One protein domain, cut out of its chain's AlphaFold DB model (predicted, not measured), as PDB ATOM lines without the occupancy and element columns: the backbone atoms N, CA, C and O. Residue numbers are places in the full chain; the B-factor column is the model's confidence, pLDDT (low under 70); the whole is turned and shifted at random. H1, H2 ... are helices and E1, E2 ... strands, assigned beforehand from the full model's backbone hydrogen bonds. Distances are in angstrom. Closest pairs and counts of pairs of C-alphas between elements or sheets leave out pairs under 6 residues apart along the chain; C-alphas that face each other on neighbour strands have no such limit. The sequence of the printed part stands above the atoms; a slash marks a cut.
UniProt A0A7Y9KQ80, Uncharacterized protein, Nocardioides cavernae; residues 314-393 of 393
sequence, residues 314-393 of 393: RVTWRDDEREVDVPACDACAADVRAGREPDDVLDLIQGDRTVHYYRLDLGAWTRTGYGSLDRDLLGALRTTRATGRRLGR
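What this domain is: This is residues 314 to 393 of the 393 residues of an uncharacterized protein of Nocardioides cavernae (UniProt A0A7Y9KQ80). The model is a loose string of small parts: at one end the hairpin E1 and E2 with the helix H1 packed beside E1, then a second, smaller hairpin, E3 and E4, set off to one side, then the short helix H2 near the middle. H3, the longest helix, packs on H2 with its first part and makes the other end, where residues 386 to 393 stick out. The printed part has 80 residues, with three named helices and four named strands in the order E1 E2 H1 E3 E4 H2 H3; the class is mixed, helices and strands. The two sheets have two antiparallel strands each, in the orders E1 - E2 and E3 - E4. The whole is loose, with a radius of gyration of the C-alphas of 14.8 A, and elongated, spanning 50 by 32 by 21 A.

How they stand to each other: E1, residues 314 to 319, and E2, residues 322 to 328, form an antiparallel hairpin at 145 degrees between their directions; N 317 and O 324 are within hydrogen-bond range at 2.8 A, N 326 and O 315 at 2.9 A. H1, residues 330 to 337, has 6 pairs of C-alphas within 8 A of E1, the closest being those of Val 315 and Ala 333, 6.2 A apart. H1 and E2 are near each other, with 5 pairs of C-alphas within 10 A. E3, residues 347 to 350, and E4, residues 353 to 356, form the other antiparallel hairpin, at 136 degrees, with N 355 and O 348 at 2.9 A. This hairpin's strands are apart from E1 and E2. H2, residues 364 to 368, and H3, residues 377 to 391, touch; their closest C-alphas are those of Ala 364 and Ala 380, 5.5 A apart. H3 is apart from H1 and from the four strands. In H1 and H2 every O i to N i+4 pair is within hydrogen-bond range; in H3, 10 of 11 are.

Where its parts are: E1 begins with C-alpha 314 at (67.189, 69.229, -98.700) and is 16.1 A long; E2 is 16.7 A and H1 10.4 A. E3 begins with C-alpha 347 at (51.091, 58.001, -90.978). H3 is 21.9 A long and ends with C-alpha 391 at (50.990, 71.151, -65.511).

The domain as a whole: The C-alphas farthest apart are those of Ala 338 and Arg 393, at 49.8 A. The printed part has no cut and no long link. The mean pLDDT of the printed part is 83.6; residue 321, residues 350 to 353 and residues 386 to 393 are under 70.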
ATOM      1  N   ARG A 314      68.177  68.198 -99.033       97.50
ATOM      2  CA  ARG A 314      67.189  69.229 -98.700       97.50
ATOM      3  C   ARG A 314      66.249  69.483 -99.877       97.50
ATOM      4  O   ARG A 314      66.709  69.712-100.997       97.50
ATOM      5  N   VAL A 315      64.951  69.471 -99.599       96.69
ATOM      6  CA  VAL A 315      63.879  69.862-100.518       96.69
ATOM      7  C   VAL A 315      62.922  70.813 -99.811       96.69
ATOM      8  O   VAL A 315      62.733  70.723 -98.602       96.69
ATOM      9  N   THR A 316      62.319  71.720-100.571       95.94
ATOM     10  CA  THR A 316      61.304  72.640-100.058       95.94
ATOM     11  C   THR A 316      59.934  71.997-100.235       95.94
ATOM     12  O   THR A 316      59.451  71.865-101.362       95.94
ATOM     13  N   TRP A 317      59.330  71.571 -99.129       92.19
ATOM     14  CA  TRP A 317      57.980  71.018 -99.089       92.19
ATOM     15  C   TRP A 317      56.956  72.130 -98.873       92.19
ATOM     16  O   TRP A 317      57.192  73.061 -98.096       92.19
ATOM     17  N   ARG A 318      55.823  72.036 -99.573       89.06
ATOM     18  CA  ARG A 318      54.713  72.982 -99.472       89.06
ATOM     19  C   ARG A 318      53.430  72.227 -99.167       89.06
ATOM     20  O   ARG A 318      53.025  71.378 -99.950       89.06
ATOM     21  N   ASP A 319      52.813  72.585 -98.053       79.25
ATOM     22  CA  ASP A 319      51.427  72.269 -97.707       79.25
ATOM     23  C   ASP A 319      50.622  73.580 -97.794       79.25
ATOM     24  O   ASP A 319      51.226  74.653 -97.723       79.25
ATOM     25  N   ASP A 320      49.295  73.533 -97.942       70.81
ATOM     26  CA  ASP A 320      48.433  74.691 -98.284       70.81
ATOM     27  C   ASP A 320      48.649  75.940 -97.393       70.81
ATOM     28  O   ASP A 320      48.363  77.069 -97.799       70.81
ATOM     29  N   GLU A 321      49.203  75.758 -96.192       69.88
ATOM     30  CA  GLU A 321      49.471  76.812 -95.211       69.88
ATOM     31  C   GLU A 321      50.960  76.998 -94.853       69.88
ATOM     32  O   GLU A 321      51.289  77.891 -94.064       69.88
ATOM     33  N   ARG A 322      51.878  76.150 -95.347       79.56
ATOM     34  CA  ARG A 322      53.273  76.096 -94.865       79.56
ATOM     35  C   ARG A 322      54.274  75.746 -95.959       79.56
ATOM     36  O   ARG A 322      54.106  74.778 -96.687       79.56
ATOM     37  N   GLU A 323      55.380  76.483 -95.980       90.00
ATOM     38  CA  GLU A 323      56.584  76.143 -96.740       90.00
ATOM     39  C   GLU A 323      57.709  75.812 -95.757       90.00
ATOM     40  O   GLU A 323      57.995  76.598 -94.850       90.00
ATOM     41  N   VAL A 324      58.322  74.637 -95.905       90.25
ATOM     42  CA  VAL A 324      59.378  74.160 -95.007       90.25
ATOM     43  C   VAL A 324      60.482  73.450 -95.788       90.25
ATOM     44  O   VAL A 324      60.222  72.605 -96.642       90.25
ATOM     45  N   ASP A 325      61.734  73.787 -95.482       95.06
ATOM     46  CA  ASP A 325      62.895  73.064 -95.997       95.06
ATOM     47  C   ASP A 325      63.152  71.829 -95.138       95.06
ATOM     48  O   ASP A 325      63.444  71.934 -93.945       95.06
ATOM     49  N   VAL A 326      63.073  70.654 -95.758       96.44
ATOM     50  CA  VAL A 326      63.141  69.368 -95.063       96.44
ATOM     51  C   VAL A 326      64.179  68.451 -95.711       96.44
ATOM     52  O   VAL A 326      64.355  68.472 -96.934       96.44
ATOM     53  N   PRO A 327      64.914  67.644 -94.931       97.75
ATOM     54  CA  PRO A 327      65.715  66.560 -95.486       97.75
ATOM     55  C   PRO A 327      64.798  65.436 -95.984       97.75
ATOM     56  O   PRO A 327      63.905  64.995 -95.270       97.75
ATOM     57  N   ALA A 328      65.033  64.926 -97.186       96.00
ATOM     58  CA  ALA A 328      64.274  63.818 -97.756       96.00
ATOM     59  C   ALA A 328      65.214  62.784 -98.381       96.00
ATOM     60  O   ALA A 328      66.266  63.154 -98.913       96.00
ATOM     61  N   CYS A 329      64.842  61.503 -98.310       93.94
ATOM     62  CA  CYS A 329      65.496  60.447 -99.085       93.94
ATOM     63  C   CYS A 329      65.299  60.694-100.591       93.94
ATOM     64  O   CYS A 329      64.461  61.509-100.987       93.94
ATOM     65  N   ASP A 330      66.049  59.995-101.440       90.25
ATOM     66  CA  ASP A 330      66.018  60.232-102.889       90.25
ATOM     67  C   ASP A 330      64.617  60.064-103.502       90.25
ATOM     68  O   ASP A 330      64.231  60.873-104.348       90.25
ATOM     69  N   ALA A 331      63.839  59.081-103.031       85.69
ATOM     70  CA  ALA A 331      62.469  58.836-103.485       85.69
ATOM     71  C   ALA A 331      61.531  60.000-103.123       85.69
ATOM     72  O   ALA A 331      61.010  60.673-104.010       85.69
ATOM     73  N   CYS A 332      61.418  60.332-101.831       91.06
ATOM     74  CA  CYS A 332      60.584  61.447-101.372       91.06
ATOM     75  C   CYS A 332      61.024  62.781-101.998       91.06
ATOM     76  O   CYS A 332      60.204  63.613-102.376       91.06
ATOM     77  N   ALA A 333      62.333  62.997-102.155       94.44
ATOM     78  CA  ALA A 333      62.855  64.196-102.794       94.44
ATOM     79  C   ALA A 333      62.473  64.284-104.281       94.44
ATOM     80  O   ALA A 333      62.323  65.391-104.807       94.44
ATOM     81  N   ALA A 334      62.347  63.155-104.983       87.75
ATOM     82  CA  ALA A 334      61.883  63.121-106.366       87.75
ATOM     83  C   ALA A 334      60.397  63.495-106.471       87.75
ATOM     84  O   ALA A 334      60.049  64.315-107.325       87.75
ATOM     85  N   ASP A 335      59.551  62.980-105.576       90.00
ATOM     86  CA  ASP A 335      58.119  63.304-105.547       90.00
ATOM     87  C   ASP A 335      57.870  64.782-105.254       90.00
ATOM     88  O   ASP A 335      57.182  65.458-106.025       90.00
ATOM     89  N   VAL A 336      58.544  65.325-104.235       93.56
ATOM     90  CA  VAL A 336      58.445  66.750-103.886       93.56
ATOM     91  C   VAL A 336      58.867  67.641-105.054       93.56
ATOM     92  O   VAL A 336      58.179  68.607-105.388       93.56
ATOM     93  N   ARG A 337      59.977  67.319-105.734       92.31
ATOM     94  CA  ARG A 337      60.434  68.086-106.910       92.31
ATOM     95  C   ARG A 337      59.468  67.991-108.088       92.31
ATOM     96  O   ARG A 337      59.416  68.915-108.895       92.31
ATOM     97  N   ALA A 338      58.717  66.899-108.184       89.19
ATOM     98  CA  ALA A 338      57.665  66.728-109.174       89.19
ATOM     99  C   ALA A 338      56.335  67.395-108.769       89.19
ATOM    100  O   ALA A 338      55.358  67.281-109.510       89.19
ATOM    101  N   GLY A 339      56.290  68.094-107.629       87.94
ATOM    102  CA  GLY A 339      55.098  68.774-107.129       87.94
ATOM    103  C   GLY A 339      54.038  67.823-106.574       87.94
ATOM    104  O   GLY A 339      52.857  68.157-106.615       87.94
ATOM    105  N   ARG A 340      54.443  66.635-106.107       84.56
ATOM    106  CA  ARG A 340      53.566  65.642-105.475       84.56
ATOM    107  C   ARG A 340      53.936  65.446-104.008       84.56
ATOM    108  O   ARG A 340      55.094  65.619-103.631       84.56
ATOM    109  N   GLU A 341      52.949  65.067-103.207       82.06
ATOM    110  CA  GLU A 341      53.177  64.510-101.874       82.06
ATOM    111  C   GLU A 341      53.814  63.122-102.017       82.06
ATOM    112  O   GLU A 341      53.371  62.371-102.888       82.06
ATOM    113  N   PRO A 342      54.873  62.793-101.254       85.94
ATOM    114  CA  PRO A 342      55.426  61.443-101.262       85.94
ATOM    115  C   PRO A 342      54.378  60.401-100.860       85.94
ATOM    116  O   PRO A 342      53.569  60.659 -99.973       85.94
ATOM    117  N   ASP A 343      54.424  59.221-101.479       71.94
ATOM    118  CA  ASP A 343      53.455  58.147-101.206       71.94
ATOM    119  C   ASP A 343      53.761  57.385 -99.897       71.94
ATOM    120  O   ASP A 343      52.853  56.870 -99.251       71.94
ATOM    121  N   ASP A 344      55.034  57.326 -99.487       80.00
ATOM    122  CA  ASP A 344      55.503  56.620 -98.282       80.00
ATOM    123  C   ASP A 344      55.872  57.620 -97.171       80.00
ATOM    124  O   ASP A 344      57.040  57.960 -96.938       80.00
ATOM    125  N   VAL A 345      54.833  58.152 -96.528       85.88
ATOM    126  CA  VAL A 345      54.914  59.096 -95.407       85.88
ATOM    127  C   VAL A 345      54.553  58.371 -94.116       85.88
ATOM    128  O   VAL A 345      53.645  57.545 -94.095       85.88
ATOM    129  N   LEU A 346      55.218  58.714 -93.008       85.94
ATOM    130  CA  LEU A 346      54.811  58.201 -91.705       85.94
ATOM    131  C   LEU A 346      53.420  58.728 -91.343       85.94
ATOM    132  O   LEU A 346      53.221  59.922 -91.084       85.94
ATOM    133  N   ASP A 347      52.494  57.788 -91.259       82.25
ATOM    134  CA  ASP A 347      51.091  58.001 -90.978       82.25
ATOM    135  C   ASP A 347      50.717  57.532 -89.577       82.25
ATOM    136  O   ASP A 347      51.149  56.481 -89.114       82.25
ATOM    137  N   LEU A 348      49.883  58.317 -88.899       80.25
ATOM    138  CA  LEU A 348      49.376  57.999 -87.569       80.25
ATOM    139  C   LEU A 348      47.859  58.175 -87.525       80.25
ATOM    140  O   LEU A 348      47.271  58.930 -88.305       80.25
ATOM    141  N   ILE A 349      47.208  57.474 -86.598       72.94
ATOM    142  CA  ILE A 349      45.759  57.560 -86.414       72.94
ATOM    143  C   ILE A 349      45.428  58.715 -85.467       72.94
ATOM    144  O   ILE A 349      45.926  58.786 -84.345       72.94
ATOM    145  N   GLN A 350      44.524  59.594 -85.902       68.88
ATOM    146  CA  GLN A 350      43.870  60.576 -85.043       68.88
ATOM    147  C   GLN A 350      42.355  60.429 -85.197       68.88
ATOM    148  O   GLN A 350      41.780  60.847 -86.201       68.88
ATOM    149  N   GLY A 351      41.696  59.828 -84.204       68.69
ATOM    150  CA  GLY A 351      40.282  59.468 -84.318       68.69
ATOM    151  C   GLY A 351      40.077  58.344 -85.336       68.69
ATOM    152  O   GLY A 351      40.633  57.264 -85.178       68.69
ATOM    153  N   ASP A 352      39.291  58.600 -86.380       59.38
ATOM    154  CA  ASP A 352      38.935  57.645 -87.441       59.38
ATOM    155  C   ASP A 352      39.748  57.824 -88.735       59.38
ATOM    156  O   ASP A 352      39.495  57.157 -89.740       59.38
ATOM    157  N   ARG A 353      40.730  58.731 -88.728       59.69
ATOM    158  CA  ARG A 353      41.470  59.153 -89.919       59.69
ATOM    159  C   ARG A 353      42.971  58.982 -89.762       59.69
ATOM    160  O   ARG A 353      43.549  59.207 -88.699       59.69
ATOM    161  N   THR A 354      43.592  58.631 -90.879       72.56
ATOM    162  CA  THR A 354      45.041  58.630 -91.061       72.56
ATOM    163  C   THR A 354      45.516  60.043 -91.325       72.56
ATOM    164  O   THR A 354      44.912  60.771 -92.119       72.56
ATOM    165  N   VAL A 355      46.565  60.447 -90.628       81.88
ATOM    166  CA  VAL A 355      47.138  61.777 -90.749       81.88
ATOM    167  C   VAL A 355      48.653  61.651 -90.732       81.88
ATOM    168  O   VAL A 355      49.214  61.058 -89.809       81.88
ATOM    169  N   HIS A 356      49.308  62.271 -91.711       88.31
ATOM    170  CA  HIS A 356      50.762  62.364 -91.735       88.31
ATOM    171  C   HIS A 356      51.268  62.989 -90.439       88.31
ATOM    172  O   HIS A 356      50.765  64.031 -90.002       88.31
ATOM    173  N   TYR A 357      52.283  62.379 -89.835       89.38
ATOM    174  CA  TYR A 357      52.733  62.743 -88.491       89.38
ATOM    175  C   TYR A 357      53.096  64.235 -88.367       89.38
ATOM    176  O   TYR A 357      52.866  64.855 -87.332       89.38
ATOM    177  N   TYR A 358      53.619  64.839 -89.440       89.25
ATOM    178  CA  TYR A 358      54.034  66.240 -89.457       89.25
ATOM    179  C   TYR A 358      52.862  67.239 -89.436       89.25
ATOM    180  O   TYR A 358      53.075  68.439 -89.254       89.25
ATOM    181  N   ARG A 359      51.622  66.759 -89.605       87.81
ATOM    182  CA  ARG A 359      50.386  67.537 -89.434       87.81
ATOM    183  C   ARG A 359      49.779  67.384 -88.033       87.81
ATOM    184  O   ARG A 359      48.819  68.082 -87.716       87.81
ATOM    185  N   LEU A 360      50.330  66.503 -87.195       87.12
ATOM    186  CA  LEU A 360      49.876  66.243 -85.827       87.12
ATOM    187  C   LEU A 360      50.744  66.976 -84.799       87.12
ATOM    188  O   LEU A 360      51.942  67.159 -85.005       87.12
ATOM    189  N   ASP A 361      50.167  67.340 -83.651       89.56
ATOM    190  CA  ASP A 361      50.937  67.829 -82.500       89.56
ATOM    191  C   ASP A 361      51.360  66.658 -81.602       89.56
ATOM    192  O   ASP A 361      50.649  66.261 -80.680       89.56
ATOM    193  N   LEU A 362      52.529  66.090 -81.900       89.88
ATOM    194  CA  LEU A 362      53.139  64.989 -81.143       89.88
ATOM    195  C   LEU A 362      54.263  65.501 -80.226       89.88
ATOM    196  O   LEU A 362      55.214  64.785 -79.903       89.88
ATOM    197  N   GLY A 363      54.222  66.786 -79.858       91.81
ATOM    198  CA  GLY A 363      55.220  67.408 -78.999       91.81
ATOM    199  C   GLY A 363      56.629  67.396 -79.603       91.81
ATOM    200  O   GLY A 363      56.910  68.070 -80.594       91.81
ATOM    201  N   ALA A 364      57.564  66.686 -78.960       94.00
ATOM    202  CA  ALA A 364      58.965  66.660 -79.394       94.00
ATOM    203  C   ALA A 364      59.155  65.976 -80.757       94.00
ATOM    204  O   ALA A 364      60.052  66.373 -81.504       94.00
ATOM    205  N   TRP A 365      58.315  64.994 -81.094       95.06
ATOM    206  CA  TRP A 365      58.452  64.214 -82.323       95.06
ATOM    207  C   TRP A 365      58.195  65.065 -83.562       95.06
ATOM    208  O   TRP A 365      59.099  65.230 -84.378       95.06
ATOM    209  N   THR A 366      57.028  65.709 -83.648       92.88
ATOM    210  CA  THR A 366      56.702  66.623 -84.753       92.88
ATOM    211  C   THR A 366      57.666  67.806 -84.799       92.88
ATOM    212  O   THR A 366      58.204  68.120 -85.858       92.88
ATOM    213  N   ARG A 367      57.950  68.439 -83.649       92.88
ATOM    214  CA  ARG A 367      58.803  69.641 -83.583       92.88
ATOM    215  C   ARG A 367      60.206  69.408 -84.139       92.88
ATOM    216  O   ARG A 367      60.773  70.302 -84.757       92.88
ATOM    217  N   THR A 368      60.772  68.231 -83.893       95.69
ATOM    218  CA  THR A 368      62.117  67.878 -84.365       95.69
ATOM    219  C   THR A 368      62.095  67.097 -85.681       95.69
ATOM    220  O   THR A 368      63.161  66.842 -86.237       95.69
ATOM    221  N   GLY A 369      60.920  66.683 -86.171       95.19
ATOM    222  CA  GLY A 369      60.786  65.715 -87.260       95.19
ATOM    223  C   GLY A 369      61.483  64.392 -86.933       95.19
ATOM    224  O   GLY A 369      62.298  63.926 -87.726       95.19
ATOM    225  N   TYR A 370      61.295  63.868 -85.718       96.56
ATOM    226  CA  TYR A 370      62.069  62.734 -85.183       96.56
ATOM    227  C   TYR A 370      63.591  62.949 -85.261       96.56
ATOM    228  O   TYR A 370      64.391  62.049 -85.513       96.56
ATOM    229  N   GLY A 371      64.010  64.191 -85.047       95.19
ATOM    230  CA  GLY A 371      65.404  64.593 -85.072       95.19
ATOM    231  C   GLY A 371      65.968  64.967 -86.452       95.19
ATOM    232  O   GLY A 371      67.177  65.195 -86.561       95.19
ATOM    233  N   SER A 372      65.150  64.977 -87.507       95.12
ATOM    234  CA  SER A 372      65.571  65.347 -88.865       95.12
ATOM    235  C   SER A 372      65.678  66.866 -89.073       95.12
ATOM    236  O   SER A 372      66.585  67.312 -89.775       95.12
ATOM    237  N   LEU A 373      64.818  67.661 -88.425       94.62
ATOM    238  CA  LEU A 373      64.856  69.132 -88.457       94.62
ATOM    239  C   LEU A 373      65.767  69.711 -87.374       94.62
ATOM    240  O   LEU A 373      66.510  70.657 -87.621       94.62
ATOM    241  N   ASP A 374      65.724  69.121 -86.181       94.06
ATOM    242  CA  ASP A 374      66.567  69.490 -85.046       94.06
ATOM    243  C   ASP A 374      67.263  68.241 -84.512       94.06
ATOM    244  O   ASP A 374      66.618  67.297 -84.064       94.06
ATOM    245  N   ARG A 375      68.595  68.224 -84.560       92.75
ATOM    246  CA  ARG A 375      69.377  67.038 -84.205       92.75
ATOM    247  C   ARG A 375      69.367  66.744 -82.701       92.75
ATOM    248  O   ARG A 375      69.594  65.582 -82.354       92.75
ATOM    249  N   ASP A 376      69.067  67.717 -81.832       93.44
ATOM    250  CA  ASP A 376      68.997  67.526 -80.373       93.44
ATOM    251  C   ASP A 376      67.649  66.932 -79.919       93.44
ATOM    252  O   ASP A 376      66.876  67.499 -79.140       93.44
ATOM    253  N   LEU A 377      67.366  65.728 -80.419       94.94
ATOM    254  CA  LEU A 377      66.145  64.992 -80.105       94.94
ATOM    255  C   LEU A 377      66.029  64.678 -78.604       94.94
ATOM    256  O   LEU A 377      64.960  64.820 -78.007       94.94
ATOM    257  N   LEU A 378      67.138  64.289 -77.970       95.25
ATOM    258  CA  LEU A 378      67.171  63.980 -76.541       95.25
ATOM    259  C   LEU A 378      66.887  65.219 -75.682       95.25
ATOM    260  O   LEU A 378      66.115  65.133 -74.721       95.25
ATOM    261  N   GLY A 379      67.457  66.379 -76.024       94.50
ATOM    262  CA  GLY A 379      67.152  67.649 -75.367       94.50
ATOM    263  C   GLY A 379      65.683  68.048 -75.520       94.50
ATOM    264  O   GLY A 379      65.032  68.435 -74.538       94.50
ATOM    265  N   ALA A 380      65.114  67.861 -76.714       93.44
ATOM    266  CA  ALA A 380      63.699  68.112 -76.971       93.44
ATOM    267  C   ALA A 380      62.776  67.229 -76.106       93.44
ATOM    268  O   ALA A 380      61.808  67.741 -75.535       93.44
ATOM    269  N   LEU A 381      63.091  65.937 -75.953       92.44
ATOM    270  CA  LEU A 381      62.322  64.998 -75.121       92.44
ATOM    271  C   LEU A 381      62.406  65.325 -73.625       92.44
ATOM    272  O   LEU A 381      61.394  65.290 -72.915       92.44
ATOM    273  N   ARG A 382      63.598  65.690 -73.139       90.94
ATOM    274  CA  ARG A 382      63.818  66.088 -71.737       90.94
ATOM    275  C   ARG A 382      62.996  67.331 -71.380       90.94
ATOM    276  O   ARG A 382      62.352  67.358 -70.330       90.94
ATOM    277  N   THR A 383      62.960  68.318 -72.275       87.12
ATOM    278  CA  THR A 383      62.172  69.549 -72.096       87.12
ATOM    279  C   THR A 383      60.671  69.261 -72.031       87.12
ATOM    280  O   THR A 383      59.995  69.743 -71.124       87.12
ATOM    281  N   THR A 384      60.143  68.420 -72.927       79.12
ATOM    282  CA  THR A 384      58.715  68.054 -72.932       79.12
ATOM    283  C   THR A 384      58.293  67.373 -71.622       79.12
ATOM    284  O   THR A 384      57.285  67.755 -71.024       79.12
ATOM    285  N   ARG A 385      59.103  66.435 -71.100       71.19
ATOM    286  CA  ARG A 385      58.845  65.769 -69.805       71.19
ATOM    287  C   ARG A 385      58.851  66.739 -68.617       71.19
ATOM    288  O   ARG A 385      58.112  66.532 -67.653       71.19
ATOM    289  N   ALA A 386      59.683  67.779 -68.657       63.56
ATOM    290  CA  ALA A 386      59.738  68.796 -67.607       63.56
ATOM    291  C   ALA A 386      58.494  69.701 -67.604       63.56
ATOM    292  O   ALA A 386      58.011  70.067 -66.533       63.56
ATOM    293  N   THR A 387      57.955  70.026 -68.782       63.75
ATOM    294  CA  THR A 387      56.735  70.835 -68.927       63.75
ATOM    295  C   THR A 387      55.486  70.056 -68.507       63.75
ATOM    296  O   THR A 387      54.684  70.581 -67.737       63.75
ATOM    297  N   GLY A 388      55.359  68.781 -68.899       58.00
ATOM    298  CA  GLY A 388      54.237  67.923 -68.488       58.00
ATOM    299  C   GLY A 388      54.136  67.744 -66.967       58.00
ATOM    300  O   GLY A 388      53.059  67.871 -66.392       58.00
ATOM    301  N   ARG A 389      55.275  67.582 -66.274       47.41
ATOM    302  CA  ARG A 389      55.325  67.498 -64.799       47.41
ATOM    303  C   ARG A 389      54.939  68.788 -64.064       47.41
ATOM    304  O   ARG A 389      54.634  68.722 -62.876       47.41
ATOM    305  N   ARG A 390      54.981  69.953 -64.719       44.53
ATOM    306  CA  ARG A 390      54.580  71.238 -64.113       44.53
ATOM    307  C   ARG A 390      53.090  71.540 -64.263       44.53
ATOM    308  O   ARG A 390      52.582  72.316 -63.470       44.53
ATOM    309  N   LEU A 391      52.421  70.949 -65.255       41.50
ATOM    310  CA  LEU A 391      50.990  71.151 -65.511       41.50
ATOM    311  C   LEU A 391      50.092  70.168 -64.740       41.50
ATOM    312  O   LEU A 391      48.904  70.424 -64.603       41.50
ATOM    313  N   GLY A 392      50.652  69.073 -64.216       37.56
ATOM    314  CA  GLY A 392      49.960  68.110 -63.347       37.56
ATOM    315  C   GLY A 392      50.084  68.389 -61.842       37.56
ATOM    316  O   GLY A 392      50.061  67.439 -61.064       37.56
ATOM    317  N   ARG A 393      50.298  69.647 -61.429       36.28
ATOM    318  CA  ARG A 393      50.344  70.079 -60.019       36.28
ATOM    319  C   ARG A 393      49.275  71.105 -59.702       36.28
ATOM    320  O   ARG A 393      49.058  71.984 -60.563       36.28
TER     321      ARG A 393